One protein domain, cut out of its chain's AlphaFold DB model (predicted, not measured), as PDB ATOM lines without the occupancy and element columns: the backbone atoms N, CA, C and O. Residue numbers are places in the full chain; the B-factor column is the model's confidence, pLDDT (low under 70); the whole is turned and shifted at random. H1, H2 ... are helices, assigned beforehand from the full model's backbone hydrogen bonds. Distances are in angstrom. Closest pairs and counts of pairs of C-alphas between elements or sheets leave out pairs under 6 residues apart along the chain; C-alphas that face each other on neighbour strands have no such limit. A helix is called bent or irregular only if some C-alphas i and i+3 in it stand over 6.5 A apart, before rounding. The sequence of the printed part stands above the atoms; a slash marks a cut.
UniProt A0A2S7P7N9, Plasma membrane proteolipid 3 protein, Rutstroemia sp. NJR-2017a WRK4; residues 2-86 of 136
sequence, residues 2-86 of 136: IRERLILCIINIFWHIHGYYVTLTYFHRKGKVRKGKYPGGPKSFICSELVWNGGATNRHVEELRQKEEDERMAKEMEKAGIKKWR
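What this domain is: This is residues 2 to 86 of the 136 residues of the protein "Plasma membrane proteolipid 3 protein" of Rutstroemia sp. NJR-2017a WRK4 (UniProt A0A2S7P7N9). Two long helices, H1 and H3, make a wide, open V whose arms come close near the last residue of H1 and the early part of H3, and the first half of the longer arm, residues 2 to 17 of H1, sticks out free. In the chain between the arms, the long link of residues 34 to 48 folds back toward the free end of H1 as far as about Phe 45 and returns to the short helix H2, which packs on the later part of H1; residues 80 to 86 hook back past the far end of H3. The printed part has 85 residues with three named helices, in the order H1, H2, H3, and no named strand, and its class is all helix. The whole is extended, with a radius of gyration of the C-alphas of 19.9 A and spans of 73 by 26 by 17 A.

How they stand to each other: The longest helix is H1, residues 2 to 33. H2, residues 49 to 52, touches H1 with 7 pairs of C-alphas within 8 A, and H1 takes part with residues 22 to 29 alone. The closest C-alphas of the two are those of Tyr 26 and Val 51, 5.2 A apart. H3, residues 58 to 79, is close to H1 but not clearly touching it, with 2 pairs of C-alphas within 8 A. Their closest C-alphas are those of Val 33 and Val 61, 7.7 A apart. The lines of H1 and H3 stand at a steep tilt of 64 degrees, and the two helices run the same way. H2 and H3 are apart, though they follow each other in the chain. In H1 and H3 every pair of O of residue i and N of residue i+4 is within hydrogen-bond range. H2 is too short for such a pair, and its one pair of O of residue i and N of residue i+3 is within range.

Where its parts are: H1 begins at C-alpha 2, at (-11.546, 67.647, 127.057), and ends at C-alpha 33, at (-20.079, 21.604, 120.610), 47.3 A from first to last C-alpha. H2 has four residues, from Glu 49 to Trp 52. H3 runs 31.7 A from the C-alpha of Asn 58 to that of Lys 79, the latter at (-7.559, 9.579, 99.362). No helix is bent.

The domain as a whole: The two C-alphas farthest apart are those of Ile 2 and Lys 84, 73.6 A. Without the free residues 2 to 17, the body has 69 residues and spans 50 by 20 by 18 A. The printed part has no cut. The link from H1 to H2, with 15 residues, is long, and the link from H2 to H3, with 5 residues, is tight. The mean pLDDT of the printed part is 80.8, and the model's confidence is low, under 70, at residue 77 and residues 81 to 86.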
ATOM      1  N   ILE A   2     -11.269  68.357 128.343       73.81
ATOM      2  CA  ILE A   2     -11.546  67.647 127.057       73.81
ATOM      3  C   ILE A   2     -10.833  66.280 126.983       73.81
ATOM      4  O   ILE A   2     -11.449  65.283 126.614       73.81
ATOM      5  N   ARG A   3      -9.557  66.216 127.393       78.44
ATOM      6  CA  ARG A   3      -8.748  64.982 127.358       78.44
ATOM      7  C   ARG A   3      -9.321  63.874 128.256       78.44
ATOM      8  O   ARG A   3      -9.435  62.740 127.806       78.44
ATOM      9  N   GLU A   4      -9.744  64.205 129.479       76.38
ATOM     10  CA  GLU A   4     -10.364  63.238 130.407       76.38
ATOM     11  C   GLU A   4     -11.664  62.646 129.841       76.38
ATOM     12  O   GLU A   4     -11.873  61.436 129.904       76.38
ATOM     13  N   ARG A   5     -12.520  63.483 129.234       79.06
ATOM     14  CA  ARG A   5     -13.770  63.022 128.608       79.06
ATOM     15  C   ARG A   5     -13.510  62.078 127.431       79.06
ATOM     16  O   ARG A   5     -14.214  61.083 127.298       79.06
ATOM     17  N   LEU A   6     -12.473  62.339 126.630       80.25
ATOM     18  CA  LEU A   6     -12.075  61.455 125.530       80.25
ATOM     19  C   LEU A   6     -11.629  60.070 126.037       80.25
ATOM     20  O   LEU A   6     -12.047  59.051 125.488       80.25
ATOM     21  N   ILE A   7     -10.829  60.031 127.109       83.25
ATOM     22  CA  ILE A   7     -10.337  58.785 127.722       83.25
ATOM     23  C   ILE A   7     -11.505  57.918 128.222       83.25
ATOM     24  O   ILE A   7     -11.549  56.723 127.930       83.25
ATOM     25  N   LEU A   8     -12.482  58.518 128.912       83.19
ATOM     26  CA  LEU A   8     -13.664  57.802 129.411       83.19
ATOM     27  C   LEU A   8     -14.503  57.188 128.278       83.19
ATOM     28  O   LEU A   8     -14.924  56.036 128.391       83.19
ATOM     29  N   CYS A   9     -14.699  57.911 127.168       80.69
ATOM     30  CA  CYS A   9     -15.404  57.382 125.997       80.69
ATOM     31  C   CYS A   9     -14.690  56.163 125.395       80.69
ATOM     32  O   CYS A   9     -15.336  55.156 125.109       80.69
ATOM     33  N   ILE A  10     -13.362  56.221 125.242       85.12
ATOM     34  CA  ILE A  10     -12.572  55.117 124.676       85.12
ATOM     35  C   ILE A  10     -12.674  53.871 125.568       85.12
ATOM     36  O   ILE A  10     -12.977  52.789 125.066       85.12
ATOM     37  N   ILE A  11     -12.497  54.014 126.887       85.88
ATOM     38  CA  ILE A  11     -12.596  52.894 127.841       85.88
ATOM     39  C   ILE A  11     -13.988  52.247 127.791       85.88
ATOM     40  O   ILE A  11     -14.094  51.022 127.746       85.88
ATOM     41  N   ASN A  12     -15.054  53.053 127.749       84.50
ATOM     42  CA  ASN A  12     -16.428  52.559 127.668       84.50
ATOM     43  C   ASN A  12     -16.674  51.749 126.382       84.50
ATOM     44  O   ASN A  12     -17.173  50.626 126.445       84.50
ATOM     45  N   ILE A  13     -16.255  52.278 125.228       83.06
ATOM     46  CA  ILE A  13     -16.381  51.609 123.926       83.06
ATOM     47  C   ILE A  13     -15.611  50.280 123.916       83.06
ATOM     48  O   ILE A  13     -16.172  49.251 123.534       83.06
ATOM     49  N   PHE A  14     -14.359  50.266 124.387       86.00
ATOM     50  CA  PHE A  14     -13.564  49.036 124.468       86.00
ATOM     51  C   PHE A  14     -14.186  47.995 125.405       86.00
ATOM     52  O   PHE A  14     -14.205  46.816 125.056       86.00
ATOM     53  N   TRP A  15     -14.737  48.407 126.551       84.44
ATOM     54  CA  TRP A  15     -15.413  47.501 127.483       84.44
ATOM     55  C   TRP A  15     -16.637  46.821 126.851       84.44
ATOM     56  O   TRP A  15     -16.769  45.597 126.919       84.44
ATOM     57  N   HIS A  16     -17.491  47.586 126.164       85.81
ATOM     58  CA  HIS A  16     -18.673  47.042 125.484       85.81
ATOM     59  C   HIS A  16     -18.308  46.127 124.312       85.81
ATOM     60  O   HIS A  16     -18.867  45.036 124.191       85.81
ATOM     61  N   ILE A  17     -17.323  46.511 123.491       88.31
ATOM     62  CA  ILE A  17     -16.808  45.659 122.406       88.31
ATOM     63  C   ILE A  17     -16.210  44.365 122.976       88.31
ATOM     64  O   ILE A  17     -16.428  43.290 122.416       88.31
ATOM     65  N   HIS A  18     -15.495  44.436 124.099       85.44
ATOM     66  CA  HIS A  18     -14.899  43.267 124.742       85.44
ATOM     67  C   HIS A  18     -15.962  42.304 125.298       85.44
ATOM     68  O   HIS A  18     -15.913  41.106 125.013       85.44
ATOM     69  N   GLY A  19     -16.982  42.810 126.000       84.38
ATOM     70  CA  GLY A  19     -18.120  41.997 126.453       84.38
ATOM     71  C   GLY A  19     -18.881  41.338 125.292       84.38
ATOM     72  O   GLY A  19     -19.225  40.150 125.348       84.38
ATOM     73  N   TYR A  20     -19.072  42.067 124.191       90.31
ATOM     74  CA  TYR A  20     -19.668  41.528 122.966       90.31
ATOM     75  C   TYR A  20     -18.784  40.452 122.301       90.31
ATOM     76  O   TYR A  20     -19.274  39.406 121.877       90.31
ATOM     77  N   TYR A  21     -17.461  40.637 122.282       88.00
ATOM     78  CA  TYR A  21     -16.507  39.646 121.773       88.00
ATOM     79  C   TYR A  21     -16.549  38.327 122.564       88.00
ATOM     80  O   TYR A  21     -16.584  37.240 121.973       88.00
ATOM     81  N   VAL A  22     -16.589  38.406 123.898       86.81
ATOM     82  CA  VAL A  22     -16.673  37.235 124.791       86.81
ATOM     83  C   VAL A  22     -17.991  36.477 124.590       86.81
ATOM     84  O   VAL A  22     -17.990  35.252 124.458       86.81
ATOM     85  N   THR A  23     -19.119  37.185 124.502       88.50
ATOM     86  CA  THR A  23     -20.431  36.548 124.296       88.50
ATOM     87  C   THR A  23     -20.550  35.900 122.913       88.50
ATOM     88  O   THR A  23     -20.931  34.729 122.825       88.50
ATOM     89  N   LEU A  24     -20.144  36.582 121.834       88.25
ATOM     90  CA  LEU A  24     -20.126  35.997 120.487       88.25
ATOM     91  C   LEU A  24     -19.237  34.751 120.403       88.25
ATOM     92  O   LEU A  24     -19.647  33.733 119.836       88.25
ATOM     93  N   THR A  25     -18.028  34.797 120.972       89.25
ATOM     94  CA  THR A  25     -17.122  33.638 120.958       89.25
ATOM     95  C   THR A  25     -17.674  32.467 121.770       89.25
ATOM     96  O   THR A  25     -17.587  31.332 121.288       89.25
ATOM     97  N   TYR A  26     -18.307  32.716 122.923       88.12
ATOM     98  CA  TYR A  26     -19.017  31.693 123.697       88.12
ATOM     99  C   TYR A  26     -20.128  31.022 122.876       88.12
ATOM    100  O   TYR A  26     -20.118  29.799 122.719       88.12
ATOM    101  N   PHE A  27     -21.061  31.790 122.301       89.38
ATOM    102  CA  PHE A  27     -22.188  31.223 121.547       89.38
ATOM    103  C   PHE A  27     -21.740  30.488 120.278       89.38
ATOM    104  O   PHE A  27     -22.251  29.404 119.985       89.38
ATOM    105  N   HIS A  28     -20.741  31.011 119.564       87.44
ATOM    106  CA  HIS A  28     -20.160  30.341 118.402       87.44
ATOM    107  C   HIS A  28     -19.523  28.988 118.774       87.44
ATOM    108  O   HIS A  28     -19.775  27.981 118.106       87.44
ATOM    109  N   ARG A  29     -18.755  28.924 119.873       88.06
ATOM    110  CA  ARG A  29     -18.152  27.676 120.381       88.06
ATOM    111  C   ARG A  29     -19.208  26.695 120.896       88.06
ATOM    112  O   ARG A  29     -19.184  25.530 120.508       88.06
ATOM    113  N   LYS A  30     -20.202  27.166 121.655       89.06
ATOM    114  CA  LYS A  30     -21.368  26.374 122.100       89.06
ATOM    115  C   LYS A  30     -22.139  25.774 120.918       89.06
ATOM    116  O   LYS A  30     -22.578  24.625 120.973       89.06
ATOM    117  N   GLY A  31     -22.251  26.520 119.817       87.62
ATOM    118  CA  GLY A  31     -22.816  26.050 118.553       87.62
ATOM    119  C   GLY A  31     -21.993  24.951 117.867       87.62
ATOM    120  O   GLY A  31     -22.583  24.068 117.248       87.62
ATOM    121  N   LYS A  32     -20.657  24.959 117.992       87.62
ATOM    122  CA  LYS A  32     -19.787  23.870 117.507       87.62
ATOM    123  C   LYS A  32     -19.922  22.606 118.353       87.62
ATOM    124  O   LYS A  32     -20.153  21.542 117.784       87.62
ATOM    125  N   VAL A  33     -19.886  22.734 119.682       87.19
ATOM    126  CA  VAL A  33     -20.079  21.604 120.610       87.19
ATOM    127  C   VAL A  33     -21.430  20.929 120.369       87.19
ATOM    128  O   VAL A  33     -21.480  19.720 120.173       87.19
ATOM    129  N   ARG A  34     -22.523  21.701 120.256       85.69
ATOM    130  CA  ARG A  34     -23.858  21.166 119.907       85.69
ATOM    131  C   ARG A  34     -23.910  20.427 118.564       85.69
ATOM    132  O   ARG A  34     -24.824  19.638 118.355       85.69
ATOM    133  N   LYS A  35     -22.970  20.694 117.653       86.88
ATOM    134  CA  LYS A  35     -22.822  20.015 116.353       86.88
ATOM    135  C   LYS A  35     -21.805  18.866 116.395       86.88
ATOM    136  O   LYS A  35     -21.483  18.321 115.344       86.88
ATOM    137  N   GLY A  36     -21.273  18.522 117.571       83.94
ATOM    138  CA  GLY A  36     -20.238  17.502 117.731       83.94
ATOM    139  C   GLY A  36     -18.920  17.861 117.041       83.94
ATOM    140  O   GLY A  36     -18.267  16.975 116.497       83.94
ATOM    141  N   LYS A  37     -18.555  19.150 117.013       83.88
ATOM    142  CA  LYS A  37     -17.287  19.651 116.462       83.88
ATOM    143  C   LYS A  37     -16.434  20.283 117.553       83.88
ATOM    144  O   LYS A  37     -16.972  20.971 118.425       83.88
ATOM    145  N   TYR A  38     -15.117  20.117 117.460       84.31
ATOM    146  CA  TYR A  38     -14.174  20.708 118.400       84.31
ATOM    147  C   TYR A  38     -14.354  22.242 118.460       84.31
ATOM    148  O   TYR A  38     -14.361  22.915 117.418       84.31
ATOM    149  N   PRO A  39     -14.535  22.847 119.653       81.56
ATOM    150  CA  PRO A  39     -14.768  24.288 119.765       81.56
ATOM    151  C   PRO A  39     -13.550  25.125 119.331       81.56
ATOM    152  O   PRO A  39     -13.718  26.269 118.891       81.56
ATOM    153  N   GLY A  40     -12.351  24.533 119.360       78.69
ATOM    154  CA  GLY A  40     -11.071  25.156 119.026       78.69
ATOM    155  C   GLY A  40     -10.232  25.455 120.270       78.69
ATOM    156  O   GLY A  40     -10.760  25.540 121.375       78.69
ATOM    157  N   GLY A  41      -8.925  25.650 120.082       80.62
ATOM    158  CA  GLY A  41      -7.982  25.945 121.168       80.62
ATOM    159  C   GLY A  41      -8.163  27.325 121.828       80.62
ATOM    160  O   GLY A  41      -9.165  28.010 121.572       80.62
ATOM    161  N   PRO A  42      -7.202  27.757 122.665       80.00
ATOM    162  CA  PRO A  42      -7.242  29.050 123.347       80.00
ATOM    163  C   PRO A  42      -7.370  30.232 122.373       80.00
ATOM    164  O   PRO A  42      -6.953  30.166 121.215       80.00
ATOM    165  N   LYS A  43      -7.990  31.325 122.831       79.25
ATOM    166  CA  LYS A  43      -8.216  32.547 122.041       79.25
ATOM    167  C   LYS A  43      -7.604  33.745 122.758       79.25
ATOM    168  O   LYS A  43      -7.856  33.928 123.942       79.25
ATOM    169  N   SER A  44      -6.857  34.576 122.034       74.69
ATOM    170  CA  SER A  44      -6.304  35.829 122.557       74.69
ATOM    171  C   SER A  44      -7.387  36.688 123.222       74.69
ATOM    172  O   SER A  44      -8.517  36.741 122.734       74.69
ATOM    173  N   PHE A  45      -7.028  37.360 124.320       73.81
ATOM    174  CA  PHE A  45      -7.909  38.207 125.142       73.81
ATOM    175  C   PHE A  45      -9.073  37.494 125.855       73.81
ATOM    176  O   PHE A  45      -9.912  38.158 126.451       73.81
ATOM    177  N   ILE A  46      -9.132  36.160 125.858       78.56
ATOM    178  CA  ILE A  46     -10.083  35.391 126.673       78.56
ATOM    179  C   ILE A  46      -9.291  34.295 127.369       78.56
ATOM    180  O   ILE A  46      -8.821  33.405 126.678       78.56
ATOM    181  N   CYS A  47      -9.174  34.310 128.697       76.81
ATOM    182  CA  CYS A  47      -8.418  33.288 129.447       76.81
ATOM    183  C   CYS A  47      -9.302  32.211 130.108       76.81
ATOM    184  O   CYS A  47      -8.799  31.358 130.827       76.81
ATOM    185  N   SER A  48     -10.625  32.256 129.910       81.19
ATOM    186  CA  SER A  48     -11.560  31.327 130.553       81.19
ATOM    187  C   SER A  48     -11.752  30.046 129.737       81.19
ATOM    188  O   SER A  48     -12.353  30.079 128.657       81.19
ATOM    189  N   GLU A  49     -11.339  28.905 130.298       78.44
ATOM    190  CA  GLU A  49     -11.612  27.567 129.745       78.44
ATOM    191  C   GLU A  49     -13.107  27.337 129.492       78.44
ATOM    192  O   GLU A  49     -13.486  26.785 128.463       78.44
ATOM    193  N   LEU A  50     -13.986  27.827 130.373       81.62
ATOM    194  CA  LEU A  50     -15.435  27.666 130.227       81.62
ATOM    195  C   LEU A  50     -15.973  28.369 128.966       81.62
ATOM    196  O   LEU A  50     -16.891  27.863 128.313       81.62
ATOM    197  N   VAL A  51     -15.360  29.493 128.577       81.25
ATOM    198  CA  VAL A  51     -15.649  30.184 127.310       81.25
ATOM    199  C   VAL A  51     -15.018  29.452 126.125       81.25
ATOM    200  O   VAL A  51     -15.680  29.267 125.102       81.25
ATOM    201  N   TRP A  52     -13.774  28.976 126.252       81.25
ATOM    202  CA  TRP A  52     -13.107  28.189 125.208       81.25
ATOM    203  C   TRP A  52     -13.835  26.874 124.896       81.25
ATOM    204  O   TRP A  52     -13.959  26.498 123.730       81.25
ATOM    205  N   ASN A  53     -14.412  26.228 125.899       82.94
ATOM    206  CA  ASN A  53     -15.164  24.989 125.749       82.94
ATOM    207  C   ASN A  53     -16.631  25.221 125.358       82.94
ATOM    208  O   ASN A  53     -17.371  24.261 125.167       82.94
ATOM    209  N   GLY A  54     -17.100  26.474 125.273       81.88
ATOM    210  CA  GLY A  54     -18.512  26.786 125.016       81.88
ATOM    211  C   GLY A  54     -19.471  26.231 126.081       81.88
ATOM    212  O   GLY A  54     -20.630  25.952 125.772       81.88
ATOM    213  N   GLY A  55     -18.991  26.045 127.316       81.19
ATOM    214  CA  GLY A  55     -19.712  25.394 128.415       81.19
ATOM    215  C   GLY A  55     -19.646  23.858 128.445       81.19
ATOM    216  O   GLY A  55     -20.373  23.255 129.229       81.19
ATOM    217  N   ALA A  56     -18.819  23.216 127.614       83.75
ATOM    218  CA  ALA A  56     -18.571  21.773 127.683       83.75
ATOM    219  C   ALA A  56     -17.541  21.398 128.764       83.75
ATOM    220  O   ALA A  56     -16.695  22.208 129.147       83.75
ATOM    221  N   THR A  57     -17.570  20.143 129.215       83.69
ATOM    222  CA  THR A  57     -16.511  19.572 130.058       83.69
ATOM    223  C   THR A  57     -15.259  19.269 129.229       83.69
ATOM    224  O   THR A  57     -15.369  18.856 128.071       83.69
ATOM    225  N   ASN A  58     -14.069  19.402 129.830       81.62
ATOM    226  CA  ASN A  58     -12.787  19.112 129.166       81.62
ATOM    227  C   ASN A  58     -12.756  17.697 128.545       81.62
ATOM    228  O   ASN A  58     -12.269  17.528 127.430       81.62
ATOM    229  N   ARG A  59     -13.370  16.697 129.200       81.81
ATOM    230  CA  ARG A  59     -13.476  15.330 128.658       81.81
ATOM    231  C   ARG A  59     -14.276  15.268 127.353       81.81
ATOM    232  O   ARG A  59     -13.838  14.624 126.410       81.81
ATOM    233  N   HIS A  60     -15.414  15.958 127.282       80.69
ATOM    234  CA  HIS A  60     -16.231  15.969 126.070       80.69
ATOM    235  C   HIS A  60     -15.543  16.727 124.926       80.69
ATOM    236  O   HIS A  60     -15.608  16.317 123.774       80.69
ATOM    237  N   VAL A  61     -14.828  17.811 125.241       82.75
ATOM    238  CA  VAL A  61     -14.020  18.550 124.259       82.75
ATOM    239  C   VAL A  61     -12.920  17.665 123.661       82.75
ATOM    240  O   VAL A  61     -12.719  17.697 122.448       82.75
ATOM    241  N   GLU A  62     -12.278  16.828 124.476       83.12
ATOM    242  CA  GLU A  62     -11.265  15.870 124.023       83.12
ATOM    243  C   GLU A  62     -11.864  14.718 123.193       83.12
ATOM    244  O   GLU A  62     -11.336  14.397 122.130       83.12
ATOM    245  N   GLU A  63     -13.018  14.164 123.594       84.06
ATOM    246  CA  GLU A  63     -13.785  13.188 122.794       84.06
ATOM    247  C   GLU A  63     -14.108  13.742 121.386       84.06
ATOM    248  O   GLU A  63     -13.973  13.039 120.380       84.06
ATOM    249  N   LEU A  64     -14.489  15.024 121.288       84.75
ATOM    250  CA  LEU A  64     -14.737  15.693 120.005       84.75
ATOM    251  C   LEU A  64     -13.453  15.927 119.194       84.75
ATOM    252  O   LEU A  64     -13.497  15.829 117.967       84.75
ATOM    253  N   ARG A  65     -12.321  16.210 119.853       83.69
ATOM    254  CA  ARG A  65     -11.013  16.381 119.197       83.69
ATOM    255  C   ARG A  65     -10.549  15.075 118.554       83.69
ATOM    256  O   ARG A  65     -10.242  15.048 117.366       83.69
ATOM    257  N   GLN A  66     -10.604  13.981 119.315       83.50
ATOM    258  CA  GLN A  66     -10.242  12.640 118.852       83.50
ATOM    259  C   GLN A  66     -11.128  12.184 117.690       83.50
ATOM    260  O   GLN A  66     -10.626  11.615 116.724       83.50
ATOM    261  N   LYS A  67     -12.432  12.487 117.731       84.81
ATOM    262  CA  LYS A  67     -13.346  12.191 116.620       84.81
ATOM    263  C   LYS A  67     -12.991  12.961 115.342       84.81
ATOM    264  O   LYS A  67     -13.055  12.387 114.257       84.81
ATOM    265  N   GLU A  68     -12.626  14.239 115.446       83.75
ATOM    266  CA  GLU A  68     -12.226  15.052 114.287       83.75
ATOM    267  C   GLU A  68     -10.875  14.595 113.705       83.75
ATOM    268  O   GLU A  68     -10.727  14.530 112.482       83.75
ATOM    269  N   GLU A  69      -9.925  14.186 114.555       82.56
ATOM    270  CA  GLU A  69      -8.663  13.548 114.147       82.56
ATOM    271  C   GLU A  69      -8.908  12.191 113.445       82.56
ATOM    272  O   GLU A  69      -8.384  11.969 112.351       82.56
ATOM    273  N   ASP A  70      -9.770  11.324 113.991       82.56
ATOM    274  CA  ASP A  70     -10.169  10.046 113.372       82.56
ATOM    275  C   ASP A  70     -10.881  10.253 112.018       82.56
ATOM    276  O   ASP A  70     -10.577   9.562 111.041       82.56
ATOM    277  N   GLU A  71     -11.800  11.222 111.913       81.88
ATOM    278  CA  GLU A  71     -12.463  11.569 110.649       81.88
ATOM    279  C   GLU A  71     -11.485  12.131 109.607       81.88
ATOM    280  O   GLU A  71     -11.668  11.907 108.406       81.88
ATOM    281  N   ARG A  72     -10.458  12.871 110.039       81.50
ATOM    282  CA  ARG A  72      -9.410  13.385 109.153       81.50
ATOM    283  C   ARG A  72      -8.516  12.254 108.646       81.50
ATOM    284  O   ARG A  72      -8.347  12.138 107.433       81.50
ATOM    285  N   MET A  73      -8.017  11.395 109.536       77.69
ATOM    286  CA  MET A  73      -7.208  10.228 109.161       77.69
ATOM    287  C   MET A  73      -7.973   9.284 108.227       77.69
ATOM    288  O   MET A  73      -7.408   8.801 107.249       77.69
ATOM    289  N   ALA A  74      -9.274   9.074 108.458       79.50
ATOM    290  CA  ALA A  74     -10.116   8.280 107.565       79.50
ATOM    291  C   ALA A  74     -10.187   8.863 106.140       79.50
ATOM    292  O   ALA A  74     -10.043   8.115 105.174       79.50
ATOM    293  N   LYS A  75     -10.347  10.189 105.998       81.50
ATOM    294  CA  LYS A  75     -10.367  10.882 104.692       81.50
ATOM    295  C   LYS A  75      -8.999  10.883 104.006       81.50
ATOM    296  O   LYS A  75      -8.928  10.799 102.782       81.50
ATOM    297  N   GLU A  76      -7.909  10.979 104.765       79.12
ATOM    298  CA  GLU A  76      -6.546  10.890 104.224       79.12
ATOM    299  C   GLU A  76      -6.229   9.454 103.753       79.12
ATOM    300  O   GLU A  76      -5.724   9.278 102.645       79.12
ATOM    301  N   MET A  77      -6.637   8.420 104.501       68.75
ATOM    302  CA  MET A  77      -6.540   7.011 104.078       68.75
ATOM    303  C   MET A  77      -7.416   6.670 102.863       68.75
ATOM    304  O   MET A  77      -6.998   5.887 102.007       68.75
ATOM    305  N   GLU A  78      -8.617   7.248 102.775       74.31
ATOM    306  CA  GLU A  78      -9.509   7.122 101.616       74.31
ATOM    307  C   GLU A  78      -8.856   7.708 100.356       74.31
ATOM    308  O   GLU A  78      -8.773   7.026  99.334       74.31
ATOM    309  N   LYS A  79      -8.309   8.928 100.450       74.44
ATOM    310  CA  LYS A  79      -7.559   9.579  99.362       74.44
ATOM    311  C   LYS A  79      -6.291   8.821  98.969       74.44
ATOM    312  O   LYS A  79      -5.954   8.789  97.792       74.44
ATOM    313  N   ALA A  80      -5.620   8.180  99.925       77.31
ATOM    314  CA  ALA A  80      -4.478   7.302  99.670       77.31
ATOM    315  C   ALA A  80      -4.868   5.938  99.048       77.31
ATOM    316  O   ALA A  80      -4.001   5.096  98.823       77.31
ATOM    317  N   GLY A  81      -6.157   5.679  98.794       62.97
ATOM    318  CA  GLY A  81      -6.640   4.455  98.146       62.97
ATOM    319  C   GLY A  81      -6.602   3.195  99.023       62.97
ATOM    320  O   GLY A  81      -6.894   2.098  98.541       62.97
ATOM    321  N   ILE A  82      -6.278   3.314 100.317       61.53
ATOM    322  CA  ILE A  82      -6.037   2.173 101.214       61.53
ATOM    323  C   ILE A  82      -7.372   1.596 101.722       61.53
ATOM    324  O   ILE A  82      -7.762   1.751 102.880       61.53
ATOM    325  N   LYS A  83      -8.078   0.855 100.858       56.44
ATOM    326  CA  LYS A  83      -9.418   0.268 101.108       56.44
ATOM    327  C   LYS A  83      -9.536  -0.725 102.291       56.44
ATOM    328  O   LYS A  83     -10.619  -1.259 102.514       56.44
ATOM    329  N   LYS A  84      -8.475  -1.008 103.063       53.66
ATOM    330  CA  LYS A  84      -8.413  -2.162 103.995       53.66
ATOM    331  C   LYS A  84      -8.655  -1.863 105.490       53.66
ATOM    332  O   LYS A  84      -8.682  -2.796 106.288       53.66
ATOM    333  N   TRP A  85      -8.879  -0.612 105.907       49.53
ATOM    334  CA  TRP A  85      -8.944  -0.276 107.349       49.53
ATOM    335  C   TRP A  85     -10.303  -0.477 108.050       49.53
ATOM    336  O   TRP A  85     -10.335  -0.726 109.258       49.53
ATOM    337  N   ARG A  86     -11.431  -0.447 107.324       55.41
ATOM    338  CA  ARG A  86     -12.784  -0.529 107.927       55.41
ATOM    339  C   ARG A  86     -13.074  -1.827 108.699       55.41
ATOM    340  O   ARG A  86     -13.936  -1.821 109.569       55.41
TER     341      ARG A  86